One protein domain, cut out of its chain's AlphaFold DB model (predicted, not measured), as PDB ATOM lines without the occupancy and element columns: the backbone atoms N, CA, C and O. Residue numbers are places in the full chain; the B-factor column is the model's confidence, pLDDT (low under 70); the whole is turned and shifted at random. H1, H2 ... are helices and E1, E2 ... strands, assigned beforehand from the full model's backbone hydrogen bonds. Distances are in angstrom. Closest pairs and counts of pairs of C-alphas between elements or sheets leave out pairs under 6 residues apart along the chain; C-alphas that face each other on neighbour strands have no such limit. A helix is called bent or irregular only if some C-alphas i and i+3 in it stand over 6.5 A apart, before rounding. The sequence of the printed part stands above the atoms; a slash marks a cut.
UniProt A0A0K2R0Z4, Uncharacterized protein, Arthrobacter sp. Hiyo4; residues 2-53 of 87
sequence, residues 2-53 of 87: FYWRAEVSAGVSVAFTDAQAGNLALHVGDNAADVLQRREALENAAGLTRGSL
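What this domain is: This is residues 2 to 53 of the 87 residues of an uncharacterized protein of Arthrobacter sp. Hiyo4 (UniProt A0A0K2R0Z4). A two-stranded hairpin and one helix lie toward opposite ends of an elongated model; a long loop runs on from the hairpin to the far end, and there the path folds back as the helix, whose last residue lies toward the hairpin's end of the model. The hairpin is E1 and E2, the helix is H1, and a short tail, residues 47 to 53, turns back after the helix's last residue. The printed part has 52 residues, with two named strands and then one named helix in the order E1, E2, H1; the sheet has the order E1 - E2 and is antiparallel. The class is mixed, helices and strands, with 26 residues in named elements. The whole is only just loose, close to compact, with a radius of gyration of the C-alphas of 12.0 A, and its C-alphas span 38 by 21 by 15 A.

Where its parts are: Begin at Phe 2, the first printed residue, and go on to C-alpha 4 at (431.504, 157.972, 329.401), where strand E1 starts. E1 is residues 4 to 9, Trp 4 to Ser 9, and measures 15.4 A from first to last C-alpha; with 6 residues it is the longest strand. Look next at Ala 10 and Gly 11, the two residues between the strands, and then at Val 12, where strand E2 begins. E2 is residues 12 to 16, Val 12 to Phe 16, and measures 13.9 A; find its last C-alpha, 16, at (435.434, 154.446, 328.960). Residues 17 to 31 hold no named element, although 19 to 21 form a run of three helix residues; their C-alphas lie 7 to 19 A from the mean of all C-alphas. Helix H1 is residues 32 to 46, Ala 32 to Ala 46; it begins at C-alpha 32 at (448.386, 143.345, 342.318) and ends at C-alpha 46 at (429.231, 148.118, 335.134), 21.0 A away. After it, residues 47 to 53 hold no named element.

How they stand to each other: Start with the hairpin of E1 and E2, which are antiparallel neighbours with an angle of 162 degrees between their N-to-C directions. Near its open end, the C-alphas of Trp 4 and Phe 16 face each other at 5.3 A, and there N 16 and O 4 are 2.8 A apart, within hydrogen-bond range. Farther along, the C-alphas of Arg 5 and Ala 15 face each other at 4.1 A, and N 6 and O 14 are within hydrogen-bond range at 3.0 A. Beside the tight link, the C-alphas of Ser 9 and Val 12 face each other at 5.2 A, and N 12 and O 9 are within hydrogen-bond range at 2.8 A. Now go on to H1: E1 and H1 are apart, with no C-alpha of the one within 8 A of the other. In the backbone of H1, every O i to N i+4 pair is within hydrogen-bond range. H1 is neither bent nor irregular.

The domain as a whole: To see how large the whole is, take the two C-alphas farthest apart, those of Ala 10 and Gly 29, at 38.5 A; Ala 10 is in the link between the strands and Gly 29 in the stretch before H1. The first and last printed C-alphas, of Phe 2 and Leu 53, are 15.3 A apart. The printed residues run from 2 to 53, and the printed part has no cut. The link from E1 to E2 is tight, with 2 residues, and the link from E2 to H1 is long, with 15 residues. In this predicted model the mean pLDDT of the printed part is 95.9, and no printed residue is under 70.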
ATOM      1  N   PHE A   2     433.645 156.117 335.398       97.62
ATOM      2  CA  PHE A   2     433.374 156.178 333.957       97.62
ATOM      3  C   PHE A   2     433.389 157.630 333.489       97.62
ATOM      4  O   PHE A   2     432.574 158.425 333.950       97.62
ATOM      5  N   TYR A   3     434.265 157.942 332.536       97.94
ATOM      6  CA  TYR A   3     434.218 159.205 331.802       97.94
ATOM      7  C   TYR A   3     432.975 159.256 330.905       97.94
ATOM      8  O   TYR A   3     432.313 160.283 330.783       97.94
ATOM      9  N   TRP A   4     432.652 158.120 330.283       98.12
ATOM     10  CA  TRP A   4     431.504 157.972 329.401       98.12
ATOM     11  C   TRP A   4     431.018 156.525 329.399       98.12
ATOM     12  O   TRP A   4     431.818 155.591 329.470       98.12
ATOM     13  N   ARG A   5     429.703 156.336 329.285       97.50
ATOM     14  CA  ARG A   5     429.072 155.032 329.076       97.50
ATOM     15  C   ARG A   5     427.734 155.211 328.373       97.50
ATOM     16  O   ARG A   5     426.977 156.106 328.742       97.50
ATOM     17  N   ALA A   6     427.419 154.326 327.434       97.19
ATOM     18  CA  ALA A   6     426.098 154.245 326.823       97.19
ATOM     19  C   ALA A   6     425.778 152.820 326.357       97.19
ATOM     20  O   ALA A   6     426.678 152.045 326.026       97.19
ATOM     21  N   GLU A   7     424.486 152.506 326.276       95.88
ATOM     22  CA  GLU A   7     424.004 151.428 325.415       95.88
ATOM     23  C   GLU A   7     424.013 151.945 323.969       95.88
ATOM     24  O   GLU A   7     423.327 152.912 323.642       95.88
ATOM     25  N   VAL A   8     424.848 151.349 323.118       95.38
ATOM     26  CA  VAL A   8     425.063 151.800 321.728       95.38
ATOM     27  C   VAL A   8     424.214 151.021 320.725       95.38
ATOM     28  O   VAL A   8     423.984 151.477 319.609       95.38
ATOM     29  N   SER A   9     423.742 149.840 321.119       92.50
ATOM     30  CA  SER A   9     422.685 149.083 320.448       92.50
ATOM     31  C   SER A   9     422.050 148.121 321.450       92.50
ATOM     32  O   SER A   9     422.625 147.887 322.508       92.50
ATOM     33  N   ALA A  10     420.884 147.556 321.127       91.12
ATOM     34  CA  ALA A  10     420.151 146.683 322.044       91.12
ATOM     35  C   ALA A  10     421.025 145.526 322.570       91.12
ATOM     36  O   ALA A  10     421.421 144.640 321.805       91.12
ATOM     37  N   GLY A  11     421.300 145.531 323.877       89.12
ATOM     38  CA  GLY A  11     422.143 144.537 324.547       89.12
ATOM     39  C   GLY A  11     423.652 144.743 324.376       89.12
ATOM     40  O   GLY A  11     424.424 143.854 324.726       89.12
ATOM     41  N   VAL A  12     424.093 145.891 323.851       91.75
ATOM     42  CA  VAL A  12     425.509 146.249 323.691       91.75
ATOM     43  C   VAL A  12     425.781 147.581 324.373       91.75
ATOM     44  O   VAL A  12     425.332 148.638 323.926       91.75
ATOM     45  N   SER A  13     426.578 147.533 325.436       94.12
ATOM     46  CA  SER A  13     427.060 148.718 326.144       94.12
ATOM     47  C   SER A  13     428.543 148.948 325.889       94.12
ATOM     48  O   SER A  13     429.323 148.002 325.824       94.12
ATOM     49  N   VAL A  14     428.929 150.216 325.777       96.62
ATOM     50  CA  VAL A  14     430.328 150.648 325.671       96.62
ATOM     51  C   VAL A  14     430.603 151.642 326.788       96.62
ATOM     52  O   VAL A  14     429.751 152.470 327.114       96.62
ATOM     53  N   ALA A  15     431.788 151.555 327.389       96.81
ATOM     54  CA  ALA A  15     432.211 152.448 328.455       96.81
ATOM     55  C   ALA A  15     433.704 152.777 328.350       96.81
ATOM     56  O   ALA A  15     434.507 151.924 327.979       96.81
ATOM     57  N   PHE A  16     434.061 153.997 328.747       98.00
ATOM     58  CA  PHE A  16     435.434 154.446 328.960       98.00
ATOM     59  C   PHE A  16     435.587 154.864 330.422       98.00
ATOM     60  O   PHE A  16     434.776 155.636 330.942       98.00
ATOM     61  N   THR A  17     436.613 154.355 331.101       98.25
ATOM     62  CA  THR A  17     436.918 154.730 332.485       98.25
ATOM     63  C   THR A  17     437.610 156.095 332.550       98.25
ATOM     64  O   THR A  17     438.215 156.553 331.585       98.25
ATOM     65  N   ASP A  18     437.499 156.765 333.696       97.75
ATOM     66  CA  ASP A  18     438.327 157.928 334.049       97.75
ATOM     67  C   ASP A  18     439.342 157.542 335.145       97.75
ATOM     68  O   ASP A  18     439.289 156.436 335.692       97.75
ATOM     69  N   ALA A  19     440.230 158.469 335.518       97.00
ATOM     70  CA  ALA A  19     441.286 158.238 336.507       97.00
ATOM     71  C   ALA A  19     440.791 157.809 337.904       97.00
ATOM     72  O   ALA A  19     441.534 157.159 338.636       97.00
ATOM     73  N   GLN A  20     439.542 158.098 338.287       96.88
ATOM     74  CA  GLN A  20     438.982 157.635 339.561       96.88
ATOM     75  C   GLN A  20     438.723 156.117 339.579       96.88
ATOM     76  O   GLN A  20     438.466 155.569 340.645       96.88
ATOM     77  N   ALA A  21     438.763 155.421 338.433       97.06
ATOM     78  CA  ALA A  21     438.790 153.951 338.416       97.06
ATOM     79  C   ALA A  21     440.119 153.384 338.963       97.06
ATOM     80  O   ALA A  21     440.193 152.212 339.327       97.06
ATOM     81  N   GLY A  22     441.160 154.222 339.037       97.12
ATOM     82  CA  GLY A  22     442.514 153.833 339.405       97.12
ATOM     83  C   GLY A  22     443.191 152.966 338.343       97.12
ATOM     84  O   GLY A  22     442.697 152.797 337.227       97.12
ATOM     85  N   ASN A  23     444.359 152.425 338.690       97.31
ATOM     86  CA  ASN A  23     445.098 151.544 337.800       97.31
ATOM     87  C   ASN A  23     444.438 150.156 337.721       97.31
ATOM     88  O   ASN A  23     444.156 149.524 338.741       97.31
ATOM     89  N   LEU A  24     444.243 149.686 336.487       96.81
ATOM     90  CA  LEU A  24     443.669 148.379 336.166       96.81
ATOM     91  C   LEU A  24     444.708 147.415 335.572       96.81
ATOM     92  O   LEU A  24     444.375 146.258 335.312       96.81
ATOM     93  N   ALA A  25     445.948 147.850 335.340       95.44
ATOM     94  CA  ALA A  25     447.018 147.033 334.777       95.44
ATOM     95  C   ALA A  25     447.821 146.321 335.876       95.44
ATOM     96  O   ALA A  25     448.237 146.932 336.858       95.44
ATOM     97  N   LEU A  26     448.076 145.022 335.686       94.75
ATOM     98  CA  LEU A  26     448.831 144.193 336.636       94.75
ATOM     99  C   LEU A  26     450.357 144.281 336.459       94.75
ATOM    100  O   LEU A  26     451.093 143.754 337.283       94.75
ATOM    101  N   HIS A  27     450.840 144.928 335.396       90.69
ATOM    102  CA  HIS A  27     452.246 144.881 334.977       90.69
ATOM    103  C   HIS A  27     452.953 146.250 335.013       90.69
ATOM    104  O   HIS A  27     453.998 146.416 334.396       90.69
ATOM    105  N   VAL A  28     452.399 147.238 335.726       93.00
ATOM    106  CA  VAL A  28     452.941 148.615 335.787       93.00
ATOM    107  C   VAL A  28     453.543 148.983 337.152       93.00
ATOM    108  O   VAL A  28     453.739 150.156 337.448       93.00
ATOM    109  N   GLY A  29     453.837 147.986 337.993       94.12
ATOM    110  CA  GLY A  29     454.483 148.184 339.301       94.12
ATOM    111  C   GLY A  29     453.547 148.560 340.455       94.12
ATOM    112  O   GLY A  29     454.021 148.893 341.536       94.12
ATOM    113  N   ASP A  30     452.232 148.500 340.245       96.88
ATOM    114  CA  ASP A  30     451.227 148.673 341.301       96.88
ATOM    115  C   ASP A  30     451.025 147.378 342.113       96.88
ATOM    116  O   ASP A  30     451.407 146.284 341.687       96.88
ATOM    117  N   ASN A  31     450.386 147.484 343.276       97.88
ATOM    118  CA  ASN A  31     450.016 146.333 344.082       97.88
ATOM    119  C   ASN A  31     448.948 145.493 343.359       97.88
ATOM    120  O   ASN A  31     447.831 145.948 343.108       97.88
ATOM    121  N   ALA A  32     449.276 144.236 343.057       97.38
ATOM    122  CA  ALA A  32     448.386 143.345 342.318       97.38
ATOM    123  C   ALA A  32     447.032 143.113 343.014       97.38
ATOM    124  O   ALA A  32     446.011 143.015 342.334       97.38
ATOM    125  N   ALA A  33     446.995 143.053 344.351       97.88
ATOM    126  CA  ALA A  33     445.750 142.863 345.093       97.88
ATOM    127  C   ALA A  33     444.822 144.078 344.944       97.88
ATOM    128  O   ALA A  33     443.631 143.910 344.681       97.88
ATOM    129  N   ASP A  34     445.373 145.289 345.017       98.12
ATOM    130  CA  ASP A  34     444.603 146.523 344.849       98.12
ATOM    131  C   ASP A  34     444.072 146.659 343.416       98.12
ATOM    132  O   ASP A  34     442.923 147.048 343.201       98.12
ATOM    133  N   VAL A  35     444.872 146.281 342.414       98.31
ATOM    134  CA  VAL A  35     444.436 146.251 341.009       98.31
ATOM    135  C   VAL A  35     443.264 145.286 340.816       98.31
ATOM    136  O   VAL A  35     442.286 145.634 340.153       98.31
ATOM    137  N   LEU A  36     443.322 144.088 341.406       97.38
ATOM    138  CA  LEU A  36     442.227 143.116 341.334       97.38
ATOM    139  C   LEU A  36     440.953 143.633 342.020       97.38
ATOM    140  O   LEU A  36     439.866 143.471 341.466       97.38
ATOM    141  N   GLN A  37     441.074 144.324 343.158       97.94
ATOM    142  CA  GLN A  37     439.931 144.963 343.823       97.94
ATOM    143  C   GLN A  37     439.297 146.063 342.962       97.94
ATOM    144  O   GLN A  37     438.074 146.153 342.875       97.94
ATOM    145  N   ARG A  38     440.103 146.881 342.273       98.12
ATOM    146  CA  ARG A  38     439.589 147.921 341.363       98.12
ATOM    147  C   ARG A  38     438.898 147.327 340.138       98.12
ATOM    148  O   ARG A  38     437.882 147.863 339.705       98.12
ATOM    149  N   ARG A  39     439.398 146.204 339.607       98.00
ATOM    150  CA  ARG A  39     438.719 145.454 338.534       98.00
ATOM    151  C   ARG A  39     437.361 144.920 338.993       98.00
ATOM    152  O   ARG A  39     436.382 145.101 338.278       98.00
ATOM    153  N   GLU A  40     437.282 144.347 340.192       97.88
ATOM    154  CA  GLU A  40     436.011 143.899 340.778       97.88
ATOM    155  C   GLU A  40     435.043 145.073 341.007       97.88
ATOM    156  O   GLU A  40     433.859 144.985 340.681       97.88
ATOM    157  N   ALA A  41     435.536 146.210 341.505       97.94
ATOM    158  CA  ALA A  41     434.729 147.419 341.662       97.94
ATOM    159  C   ALA A  41     434.201 147.945 340.314       97.94
ATOM    160  O   ALA A  41     433.046 148.367 340.229       97.94
ATOM    161  N   LEU A  42     435.018 147.887 339.258       98.00
ATOM    162  CA  LEU A  42     434.618 148.258 337.902       98.00
ATOM    163  C   LEU A  42     433.525 147.332 337.354       98.00
ATOM    164  O   LEU A  42     432.547 147.825 336.794       98.00
ATOM    165  N   GLU A  43     433.663 146.015 337.531       97.31
ATOM    166  CA  GLU A  43     432.640 145.032 337.148       97.31
ATOM    167  C   GLU A  43     431.313 145.316 337.849       97.31
ATOM    168  O   GLU A  43     430.281 145.437 337.189       97.31
ATOM    169  N   ASN A  44     431.354 145.534 339.165       97.06
ATOM    170  CA  ASN A  44     430.175 145.876 339.955       97.06
ATOM    171  C   ASN A  44     429.519 147.178 339.465       97.06
ATOM    172  O   ASN A  44     428.305 147.230 339.273       97.06
ATOM    173  N   ALA A  45     430.307 148.225 339.197       96.69
ATOM    174  CA  ALA A  45     429.798 149.500 338.686       96.69
ATOM    175  C   ALA A  45     429.239 149.406 337.251       96.69
ATOM    176  O   ALA A  45     428.379 150.203 336.853       96.69
ATOM    177  N   ALA A  46     429.727 148.444 336.466       95.12
ATOM    178  CA  ALA A  46     429.231 148.118 335.134       95.12
ATOM    179  C   ALA A  46     428.011 147.176 335.148       95.12
ATOM    180  O   ALA A  46     427.405 146.986 334.097       95.12
ATOM    181  N   GLY A  47     427.638 146.607 336.303       95.25
ATOM    182  CA  GLY A  47     426.587 145.589 336.401       95.25
ATOM    183  C   GLY A  47     426.988 144.243 335.783       95.25
ATOM    184  O   GLY A  47     426.125 143.494 335.332       95.25
ATOM    185  N   LEU A  48     428.290 143.956 335.717       94.19
ATOM    186  CA  LEU A  48     428.844 142.736 335.139       94.19
ATOM    187  C   LEU A  48     429.024 141.650 336.201       94.19
ATOM    188  O   LEU A  48     429.215 141.926 337.384       94.19
ATOM    189  N   THR A  49     429.017 140.392 335.765       93.12
ATOM    190  CA  THR A  49     429.405 139.274 336.631       93.12
ATOM    191  C   THR A  49     430.876 139.407 337.019       93.12
ATOM    192  O   THR A  49     431.719 139.707 336.172       93.12
ATOM    193  N   ARG A  50     431.197 139.148 338.287       92.75
ATOM    194  CA  ARG A  50     432.582 139.148 338.770       92.75
ATOM    195  C   ARG A  50     433.454 138.187 337.952       92.75
ATOM    196  O   ARG A  50     433.078 137.034 337.751       92.75
ATOM    197  N   GLY A  51     434.626 138.651 337.533       90.69
ATOM    198  CA  GLY A  51     435.585 137.899 336.721       90.69
ATOM    199  C   GLY A  51     435.182 137.727 335.255       90.69
ATOM    200  O   GLY A  51     435.775 136.901 334.563       90.69
ATOM    201  N   SER A  52     434.174 138.459 334.773       91.44
ATOM    202  CA  SER A  52     433.741 138.388 333.373       91.44
ATOM    203  C   SER A  52     434.521 139.322 332.448       91.44
ATOM    204  O   SER A  52     434.572 139.060 331.243       91.44
ATOM    205  N   LEU A  53     435.166 140.374 332.976       93.50
ATOM    206  CA  LEU A  53     436.046 141.221 332.171       93.50
ATOM    207  C   LEU A  53     437.253 140.424 331.673       93.50
ATOM    208  O   LEU A  53     437.986 139.793 332.437       93.50
TER     209      LEU A  53